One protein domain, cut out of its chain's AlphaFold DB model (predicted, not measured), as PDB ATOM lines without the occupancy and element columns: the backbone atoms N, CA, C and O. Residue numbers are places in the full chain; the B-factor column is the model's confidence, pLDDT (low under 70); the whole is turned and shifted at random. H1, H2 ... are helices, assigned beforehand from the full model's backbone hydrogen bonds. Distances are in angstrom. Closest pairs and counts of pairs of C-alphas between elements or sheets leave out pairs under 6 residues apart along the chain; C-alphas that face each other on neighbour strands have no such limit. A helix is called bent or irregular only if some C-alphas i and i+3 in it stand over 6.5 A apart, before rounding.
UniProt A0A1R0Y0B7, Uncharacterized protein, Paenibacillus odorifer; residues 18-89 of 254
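AT A GLANCE: This is residues 18 to 89 of the 254 residues of an uncharacterized protein of Paenibacillus odorifer (UniProt A0A1R0Y0B7). The long helix H3 and the shorter H2 make an open V, meeting near their ends, with short H1 turned crosswise at the far end of H2. The printed part has 72 residues, with named helices H1, H2, H3 in that order and no named strand: all helix. It is extended, radius of gyration of the C-alphas 18.0 A, spanning 60 by 30 by 14 A.

IN THESE COORDINATES: H3, residues 52 to 89, is 55.8 A long, ends at C-alpha 89 (24.946, 5.346, 29.506) and is irregular: C-alphas 53 and 56 are 7.5 A apart. H2, residues 29 to 46, is 25.6 A long. H1, residues 18 to 25, is 10.6 A long, from C-alpha 18 (7.175, -3.176, 67.723).

HOW THE PARTS SIT: H3 and H2 are close but not clearly touching, closest C-alphas Leu 55 and Lys 46, 6.7 A; they run opposite ways at 36 degrees, only just a steep tilt. H2, with residues 29 to 32 alone, and H1 only just touch, only at the corner, with 3 pairs of C-alphas within 8 A, closest Ser 29 and Ile 22, 6.2 A; they are about perpendicular, 87 degrees. H1 and H3 are apart. Every O i to N i+4 pair is within hydrogen-bond range in H1 and H2, 32 of 34 in H3.

THE WHOLE: The farthest C-alphas, Glu 49 and Glu 89, are 60.0 A apart. The printed part has no cut; both links are tight. Residues 45 to 47 and 49 to 52 have pLDDT under 70.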
ATOM      1  N   VAL A  18       7.563  -4.580  67.945       88.38
ATOM      2  CA  VAL A  18       7.175  -3.176  67.723       88.38
ATOM      3  C   VAL A  18       8.344  -2.372  67.155       88.38
ATOM      4  O   VAL A  18       8.175  -1.669  66.164       88.38
ATOM      5  N   SER A  19       9.544  -2.524  67.719       87.75
ATOM      6  CA  SER A  19      10.737  -1.818  67.228       87.75
ATOM      7  C   SER A  19      11.076  -2.205  65.784       87.75
ATOM      8  O   SER A  19      11.410  -1.340  64.976       87.75
ATOM      9  N   SER A  20      10.930  -3.488  65.437       89.44
ATOM     10  CA  SER A  20      11.150  -3.984  64.073       89.44
ATOM     11  C   SER A  20      10.117  -3.430  63.088       89.44
ATOM     12  O   SER A  20      10.475  -2.990  61.999       89.44
ATOM     13  N   MET A  21       8.838  -3.392  63.474       88.75
ATOM     14  CA  MET A  21       7.767  -2.835  62.639       88.75
ATOM     15  C   MET A  21       7.934  -1.330  62.396       88.75
ATOM     16  O   MET A  21       7.723  -0.877  61.272       88.75
ATOM     17  N   ILE A  22       8.364  -0.570  63.409       88.75
ATOM     18  CA  ILE A  22       8.675   0.860  63.264       88.75
ATOM     19  C   ILE A  22       9.812   1.046  62.253       88.75
ATOM     20  O   ILE A  22       9.658   1.806  61.298       88.75
ATOM     21  N   ALA A  23      10.911   0.299  62.397       86.06
ATOM     22  CA  ALA A  23      12.063   0.402  61.500       86.06
ATOM     23  C   ALA A  23      11.714   0.084  60.034       86.06
ATOM     24  O   ALA A  23      12.168   0.782  59.132       86.06
ATOM     25  N   VAL A  24      10.871  -0.929  59.796       87.12
ATOM     26  CA  VAL A  24      10.410  -1.296  58.445       87.12
ATOM     27  C   VAL A  24       9.463  -0.246  57.858       87.12
ATOM     28  O   VAL A  24       9.488  -0.008  56.655       87.12
ATOM     29  N   SER A  25       8.642   0.400  58.691       79.69
ATOM     30  CA  SER A  25       7.691   1.417  58.227       79.69
ATOM     31  C   SER A  25       8.348   2.733  57.796       79.69
ATOM     32  O   SER A  25       7.725   3.511  57.080       79.69
ATOM     33  N   GLY A  26       9.580   3.006  58.245       85.94
ATOM     34  CA  GLY A  26      10.260   4.287  58.018       85.94
ATOM     35  C   GLY A  26       9.626   5.483  58.746       85.94
ATOM     36  O   GLY A  26      10.074   6.610  58.555       85.94
ATOM     37  N   LEU A  27       8.601   5.247  59.573       85.75
ATOM     38  CA  LEU A  27       7.920   6.255  60.385       85.75
ATOM     39  C   LEU A  27       8.633   6.447  61.726       85.75
ATOM     40  O   LEU A  27       9.267   5.527  62.253       85.75
ATOM     41  N   SER A  28       8.488   7.626  62.332       89.00
ATOM     42  CA  SER A  28       8.896   7.804  63.726       89.00
ATOM     43  C   SER A  28       8.001   6.982  64.662       89.00
ATOM     44  O   SER A  28       6.836   6.718  64.362       89.00
ATOM     45  N   SER A  29       8.503   6.609  65.846       85.69
ATOM     46  CA  SER A  29       7.728   5.817  66.817       85.69
ATOM     47  C   SER A  29       6.384   6.456  67.194       85.69
ATOM     48  O   SER A  29       5.440   5.744  67.524       85.69
ATOM     49  N   LYS A  30       6.299   7.792  67.136       86.38
ATOM     50  CA  LYS A  30       5.067   8.549  67.366       86.38
ATOM     51  C   LYS A  30       4.075   8.361  66.214       86.38
ATOM     52  O   LYS A  30       2.952   7.941  66.461       86.38
ATOM     53  N   GLU A  31       4.496   8.637  64.981       85.81
ATOM     54  CA  GLU A  31       3.649   8.527  63.782       85.81
ATOM     55  C   GLU A  31       3.183   7.087  63.560       85.81
ATOM     56  O   GLU A  31       2.029   6.844  63.217       85.81
ATOM     57  N   TRP A  32       4.061   6.118  63.827       92.62
ATOM     58  CA  TRP A  32       3.713   4.705  63.790       92.62
ATOM     59  C   TRP A  32       2.626   4.366  64.815       92.62
ATOM     60  O   TRP A  32       1.642   3.716  64.472       92.62
ATOM     61  N   PHE A  33       2.755   4.834  66.062       87.94
ATOM     62  CA  PHE A  33       1.763   4.560  67.103       87.94
ATOM     63  C   PHE A  33       0.414   5.233  66.808       87.94
ATOM     64  O   PHE A  33      -0.621   4.579  66.910       87.94
ATOM     65  N   GLU A  34       0.412   6.498  66.376       87.56
ATOM     66  CA  GLU A  34      -0.801   7.204  65.930       87.56
ATOM     67  C   GLU A  34      -1.474   6.470  64.753       87.56
ATOM     68  O   GLU A  34      -2.695   6.284  64.739       87.56
ATOM     69  N   SER A  35      -0.681   5.960  63.803       85.50
ATOM     70  CA  SER A  35      -1.182   5.157  62.685       85.50
ATOM     71  C   SER A  35      -1.774   3.818  63.134       85.50
ATOM     72  O   SER A  35      -2.752   3.365  62.549       85.50
ATOM     73  N   VAL A  36      -1.211   3.171  64.156       87.19
ATOM     74  CA  VAL A  36      -1.735   1.901  64.689       87.19
ATOM     75  C   VAL A  36      -3.031   2.118  65.470       87.19
ATOM     76  O   VAL A  36      -3.962   1.328  65.325       87.19
ATOM     77  N   VAL A  37      -3.119   3.189  66.265       86.06
ATOM     78  CA  VAL A  37      -4.339   3.539  67.013       86.06
ATOM     79  C   VAL A  37      -5.490   3.839  66.055       86.06
ATOM     80  O   VAL A  37      -6.569   3.269  66.204       86.06
ATOM     81  N   THR A  38      -5.250   4.641  65.018       85.12
ATOM     82  CA  THR A  38      -6.260   4.925  63.985       85.12
ATOM     83  C   THR A  38      -6.668   3.670  63.204       85.12
ATOM     84  O   THR A  38      -7.856   3.474  62.936       85.12
ATOM     85  N   LEU A  39      -5.727   2.763  62.899       83.06
ATOM     86  CA  LEU A  39      -6.045   1.468  62.283       83.06
ATOM     87  C   LEU A  39      -6.938   0.609  63.188       83.06
ATOM     88  O   LEU A  39      -7.882  -0.024  62.719       83.06
ATOM     89  N   TYR A  40      -6.637   0.582  64.487       85.44
ATOM     90  CA  TYR A  40      -7.407  -0.163  65.474       85.44
ATOM     91  C   TYR A  40      -8.827   0.400  65.623       85.44
ATOM     92  O   TYR A  40      -9.792  -0.364  65.626       85.44
ATOM     93  N   GLU A  41      -8.987   1.723  65.676       81.00
ATOM     94  CA  GLU A  41     -10.302   2.373  65.688       81.00
ATOM     95  C   GLU A  41     -11.116   2.024  64.436       81.00
ATOM     96  O   GLU A  41     -12.286   1.650  64.545       81.00
ATOM     97  N   LEU A  42     -10.486   2.046  63.256       76.00
ATOM     98  CA  LEU A  42     -11.109   1.658  61.990       76.00
ATOM     99  C   LEU A  42     -11.541   0.181  61.983       76.00
ATOM    100  O   LEU A  42     -12.649  -0.145  61.547       76.00
ATOM    101  N   GLN A  43     -10.696  -0.713  62.503       77.12
ATOM    102  CA  GLN A  43     -10.999  -2.139  62.657       77.12
ATOM    103  C   GLN A  43     -12.202  -2.349  63.592       77.12
ATOM    104  O   GLN A  43     -13.105  -3.131  63.298       77.12
ATOM    105  N   THR A  44     -12.241  -1.611  64.702       76.50
ATOM    106  CA  THR A  44     -13.325  -1.681  65.690       76.50
ATOM    107  C   THR A  44     -14.642  -1.168  65.092       76.50
ATOM    108  O   THR A  44     -15.691  -1.784  65.283       76.50
ATOM    109  N   TYR A  45     -14.585  -0.105  64.281       69.94
ATOM    110  CA  TYR A  45     -15.730   0.425  63.533       69.94
ATOM    111  C   TYR A  45     -16.270  -0.558  62.487       69.94
ATOM    112  O   TYR A  45     -17.487  -0.704  62.370       69.94
ATOM    113  N   LYS A  46     -15.397  -1.283  61.768       64.50
ATOM    114  CA  LYS A  46     -15.797  -2.333  60.808       64.50
ATOM    115  C   LYS A  46     -16.651  -3.438  61.451       64.50
ATOM    116  O   LYS A  46     -17.485  -4.031  60.770       64.50
ATOM    117  N   HIS A  47     -16.492  -3.703  62.748       69.69
ATOM    118  CA  HIS A  47     -17.255  -4.728  63.469       69.69
ATOM    119  C   HIS A  47     -18.580  -4.232  64.081       69.69
ATOM    120  O   HIS A  47     -19.343  -5.042  64.611       69.69
ATOM    121  N   HIS A  48     -18.897  -2.937  63.978       72.81
ATOM    122  CA  HIS A  48     -20.137  -2.361  64.503       72.81
ATOM    123  C   HIS A  48     -21.348  -2.699  63.602       72.81
ATOM    124  O   HIS A  48     -21.270  -2.621  62.374       72.81
ATOM    125  N   GLU A  49     -22.504  -3.046  64.184       60.44
ATOM    126  CA  GLU A  49     -23.707  -3.502  63.447       60.44
ATOM    127  C   GLU A  49     -24.244  -2.493  62.415       60.44
ATOM    128  O   GLU A  49     -24.794  -2.879  61.385       60.44
ATOM    129  N   SER A  50     -24.033  -1.199  62.655       65.69
ATOM    130  CA  SER A  50     -24.398  -0.101  61.753       65.69
ATOM    131  C   SER A  50     -23.466   0.042  60.539       65.69
ATOM    132  O   SER A  50     -23.904   0.533  59.500       65.69
ATOM    133  N   ALA A  51     -22.210  -0.410  60.637       63.62
ATOM    134  CA  ALA A  51     -21.211  -0.333  59.569       63.62
ATOM    135  C   ALA A  51     -21.238  -1.549  58.627       63.62
ATOM    136  O   ALA A  51     -20.781  -1.449  57.490       63.62
ATOM    137  N   LYS A  52     -21.848  -2.673  59.045       66.62
ATOM    138  CA  LYS A  52     -22.012  -3.883  58.213       66.62
ATOM    139  C   LYS A  52     -22.649  -3.611  56.846       66.62
ATOM    140  O   LYS A  52     -22.316  -4.299  55.888       66.62
ATOM    141  N   LYS A  53     -23.529  -2.607  56.739       76.25
ATOM    142  CA  LYS A  53     -24.157  -2.209  55.463       76.25
ATOM    143  C   LYS A  53     -23.173  -1.603  54.452       76.25
ATOM    144  O   LYS A  53     -23.449  -1.671  53.266       76.25
ATOM    145  N   TYR A  54     -22.048  -1.053  54.915       79.88
ATOM    146  CA  TYR A  54     -21.016  -0.397  54.096       79.88
ATOM    147  C   TYR A  54     -19.707  -1.199  54.033       79.88
ATOM    148  O   TYR A  54     -18.708  -0.738  53.490       79.88
ATOM    149  N   LEU A  55     -19.682  -2.396  54.627       80.88
ATOM    150  CA  LEU A  55     -18.471  -3.202  54.771       80.88
ATOM    151  C   LEU A  55     -17.919  -3.634  53.405       80.88
ATOM    152  O   LEU A  55     -16.715  -3.545  53.185       80.88
ATOM    153  N   SER A  56     -18.813  -3.975  52.473       84.44
ATOM    154  CA  SER A  56     -18.466  -4.256  51.074       84.44
ATOM    155  C   SER A  56     -17.822  -3.047  50.386       84.44
ATOM    156  O   SER A  56     -16.822  -3.204  49.692       84.44
ATOM    157  N   ASP A  57     -18.351  -1.836  50.594       86.12
ATOM    158  CA  ASP A  57     -17.799  -0.617  49.986       86.12
ATOM    159  C   ASP A  57     -16.413  -0.285  50.564       86.12
ATOM    160  O   ASP A  57     -15.509   0.127  49.837       86.12
ATOM    161  N   LEU A  58     -16.217  -0.510  51.869       83.25
ATOM    162  CA  LEU A  58     -14.920  -0.351  52.534       83.25
ATOM    163  C   LEU A  58     -13.874  -1.357  52.034       83.25
ATOM    164  O   LEU A  58     -12.700  -1.003  51.933       83.25
ATOM    165  N   GLU A  59     -14.268  -2.596  51.740       85.88
ATOM    166  CA  GLU A  59     -13.379  -3.607  51.152       85.88
ATOM    167  C   GLU A  59     -12.956  -3.226  49.730       85.88
ATOM    168  O   GLU A  59     -11.760  -3.236  49.437       85.88
ATOM    169  N   ILE A  60     -13.898  -2.781  48.893       90.38
ATOM    170  CA  ILE A  60     -13.608  -2.289  47.536       90.38
ATOM    171  C   ILE A  60     -12.678  -1.068  47.589       90.38
ATOM    172  O   ILE A  60     -11.709  -0.978  46.835       90.38
ATOM    173  N   LEU A  61     -12.917  -0.128  48.509       90.25
ATOM    174  CA  LEU A  61     -12.057   1.046  48.665       90.25
ATOM    175  C   LEU A  61     -10.635   0.662  49.106       90.25
ATOM    176  O   LEU A  61      -9.655   1.242  48.627       90.25
ATOM    177  N   GLN A  62     -10.509  -0.324  49.995       88.31
ATOM    178  CA  GLN A  62      -9.221  -0.860  50.429       88.31
ATOM    179  C   GLN A  62      -8.485  -1.561  49.275       88.31
ATOM    180  O   GLN A  62      -7.279  -1.363  49.113       88.31
ATOM    181  N   GLU A  63      -9.197  -2.327  48.443       93.50
ATOM    182  CA  GLU A  63      -8.656  -2.936  47.223       93.50
ATOM    183  C   GLU A  63      -8.157  -1.868  46.242       93.50
ATOM    184  O   GLU A  63      -7.001  -1.909  45.820       93.50
ATOM    185  N   HIS A  64      -8.976  -0.855  45.940       95.38
ATOM    186  CA  HIS A  64      -8.597   0.247  45.051       95.38
ATOM    187  C   HIS A  64      -7.377   1.009  45.577       95.38
ATOM    188  O   HIS A  64      -6.462   1.313  44.813       95.38
ATOM    189  N   THR A  65      -7.321   1.277  46.883       93.38
ATOM    190  CA  THR A  65      -6.168   1.934  47.522       93.38
ATOM    191  C   THR A  65      -4.908   1.075  47.405       93.38
ATOM    192  O   THR A  65      -3.832   1.584  47.091       93.38
ATOM    193  N   SER A  66      -5.038  -0.240  47.592       92.62
ATOM    194  CA  SER A  66      -3.927  -1.186  47.436       92.62
ATOM    195  C   SER A  66      -3.436  -1.214  45.989       92.62
ATOM    196  O   SER A  66      -2.235  -1.111  45.741       92.62
ATOM    197  N   ARG A  67      -4.363  -1.231  45.024       96.12
ATOM    198  CA  ARG A  67      -4.041  -1.180  43.598       96.12
ATOM    199  C   ARG A  67      -3.350   0.124  43.201       96.12
ATOM    200  O   ARG A  67      -2.403   0.095  42.420       96.12
ATOM    201  N   ILE A  68      -3.792   1.258  43.745       95.56
ATOM    202  CA  ILE A  68      -3.132   2.557  43.555       95.56
ATOM    203  C   ILE A  68      -1.687   2.488  44.063       95.56
ATOM    204  O   ILE A  68      -0.773   2.865  43.331       95.56
ATOM    205  N   ASN A  69      -1.464   1.947  45.264       93.25
ATOM    206  CA  ASN A  69      -0.121   1.801  45.829       93.25
ATOM    207  C   ASN A  69       0.779   0.900  44.973       93.25
ATOM    208  O   ASN A  69       1.926   1.260  44.727       93.25
ATOM    209  N   GLU A  70       0.270  -0.218  44.449       94.81
ATOM    210  CA  GLU A  70       1.025  -1.078  43.523       94.81
ATOM    211  C   GLU A  70       1.444  -0.341  42.248       94.81
ATOM    212  O   GLU A  70       2.590  -0.459  41.805       94.81
ATOM    213  N   VAL A  71       0.526   0.433  41.656       96.00
ATOM    214  CA  VAL A  71       0.816   1.243  40.467       96.00
ATOM    215  C   VAL A  71       1.881   2.292  40.789       96.00
ATOM    216  O   VAL A  71       2.826   2.446  40.015       96.00
ATOM    217  N   PHE A  72       1.790   2.957  41.945       96.25
ATOM    218  CA  PHE A  72       2.815   3.896  42.403       96.25
ATOM    219  C   PHE A  72       4.172   3.219  42.615       96.25
ATOM    220  O   PHE A  72       5.176   3.717  42.111       96.25
ATOM    221  N   SER A  73       4.231   2.072  43.293       93.62
ATOM    222  CA  SER A  73       5.478   1.323  43.486       93.62
ATOM    223  C   SER A  73       6.088   0.869  42.159       93.62
ATOM    224  O   SER A  73       7.300   0.972  41.971       93.62
ATOM    225  N   SER A  74       5.261   0.413  41.213       95.50
ATOM    226  CA  SER A  74       5.710   0.044  39.868       95.50
ATOM    227  C   SER A  74       6.267   1.246  39.106       95.50
ATOM    228  O   SER A  74       7.318   1.125  38.475       95.50
ATOM    229  N   LEU A  75       5.612   2.408  39.197       97.19
ATOM    230  CA  LEU A  75       6.079   3.639  38.565       97.19
ATOM    231  C   LEU A  75       7.400   4.120  39.174       97.19
ATOM    232  O   LEU A  75       8.323   4.435  38.432       97.19
ATOM    233  N   ILE A  76       7.516   4.121  40.506       95.69
ATOM    234  CA  ILE A  76       8.757   4.476  41.209       95.69
ATOM    235  C   ILE A  76       9.890   3.555  40.762       95.69
ATOM    236  O   ILE A  76      10.961   4.037  40.402       95.69
ATOM    237  N   LYS A  77       9.649   2.239  40.722       96.19
ATOM    238  CA  LYS A  77      10.645   1.274  40.252       96.19
ATOM    239  C   LYS A  77      11.065   1.556  38.811       96.19
ATOM    240  O   LYS A  77      12.255   1.612  38.538       96.19
ATOM    241  N   LYS A  78      10.104   1.800  37.917       97.56
ATOM    242  CA  LYS A  78      10.394   2.140  36.521       97.56
ATOM    243  C   LYS A  78      11.258   3.399  36.410       97.56
ATOM    244  O   LYS A  78      12.233   3.393  35.675       97.56
ATOM    245  N   VAL A  79      10.940   4.448  37.168       97.31
ATOM    246  CA  VAL A  79      11.733   5.690  37.192       97.31
ATOM    247  C   VAL A  79      13.153   5.435  37.702       97.31
ATOM    248  O   VAL A  79      14.105   5.974  37.145       97.31
ATOM    249  N   ILE A  80      13.314   4.607  38.738       96.19
ATOM    250  CA  ILE A  80      14.634   4.215  39.252       96.19
ATOM    251  C   ILE A  80      15.420   3.449  38.183       96.19
ATOM    252  O   ILE A  80      16.583   3.770  37.943       96.19
ATOM    253  N   ASP A  81      14.796   2.473  37.524       97.12
ATOM    254  CA  ASP A  81      15.428   1.655  36.488       97.12
ATOM    255  C   ASP A  81      15.837   2.509  35.270       97.12
ATOM    256  O   ASP A  81      16.978   2.416  34.812       97.12
ATOM    257  N   ASP A  82      14.961   3.409  34.809       97.81
ATOM    258  CA  ASP A  82      15.234   4.345  33.708       97.81
ATOM    259  C   ASP A  82      16.378   5.315  34.064       97.81
ATOM    260  O   ASP A  82      17.256   5.594  33.238       97.81
ATOM    261  N   ASN A  83      16.414   5.811  35.306       97.56
ATOM    262  CA  ASN A  83      17.481   6.692  35.776       97.56
ATOM    263  C   ASN A  83      18.821   5.950  35.888       97.56
ATOM    264  O   ASN A  83      19.850   6.465  35.456       97.56
ATOM    265  N   ASN A  84      18.814   4.719  36.404       97.50
ATOM    266  CA  ASN A  84      20.009   3.879  36.472       97.50
ATOM    267  C   ASN A  84      20.556   3.592  35.072       97.50
ATOM    268  O   ASN A  84      21.750   3.776  34.834       97.50
ATOM    269  N   TYR A  85      19.689   3.210  34.131       98.12
ATOM    270  CA  TYR A  85      20.074   3.005  32.736       98.12
ATOM    271  C   TYR A  85      20.714   4.268  32.145       98.12
ATOM    272  O   TYR A  85      21.848   4.226  31.662       98.12
ATOM    273  N   THR A  86      20.042   5.414  32.277       97.81
ATOM    274  CA  THR A  86      20.540   6.702  31.773       97.81
ATOM    275  C   THR A  86      21.880   7.076  32.411       97.81
ATOM    276  O   THR A  86      22.811   7.466  31.709       97.81
ATOM    277  N   SER A  87      22.026   6.892  33.725       97.81
ATOM    278  CA  SER A  87      23.277   7.151  34.440       97.81
ATOM    279  C   SER A  87      24.416   6.255  33.950       97.81
ATOM    280  O   SER A  87      25.544   6.729  33.809       97.81
ATOM    281  N   THR A  88      24.149   4.975  33.665       98.00
ATOM    282  CA  THR A  88      25.176   4.078  33.112       98.00
ATOM    283  C   THR A  88      25.586   4.470  31.698       98.00
ATOM    284  O   THR A  88      26.770   4.407  31.370       98.00
ATOM    285  N   GLU A  89      24.646   4.928  30.874       98.31
ATOM    286  CA  GLU A  89      24.946   5.346  29.506       98.31
ATOM    287  C   GLU A  89      25.746   6.655  29.487       98.31
ATOM    288  O   GLU A  89      26.751   6.758  28.784       98.31
TER     289      GLU A  89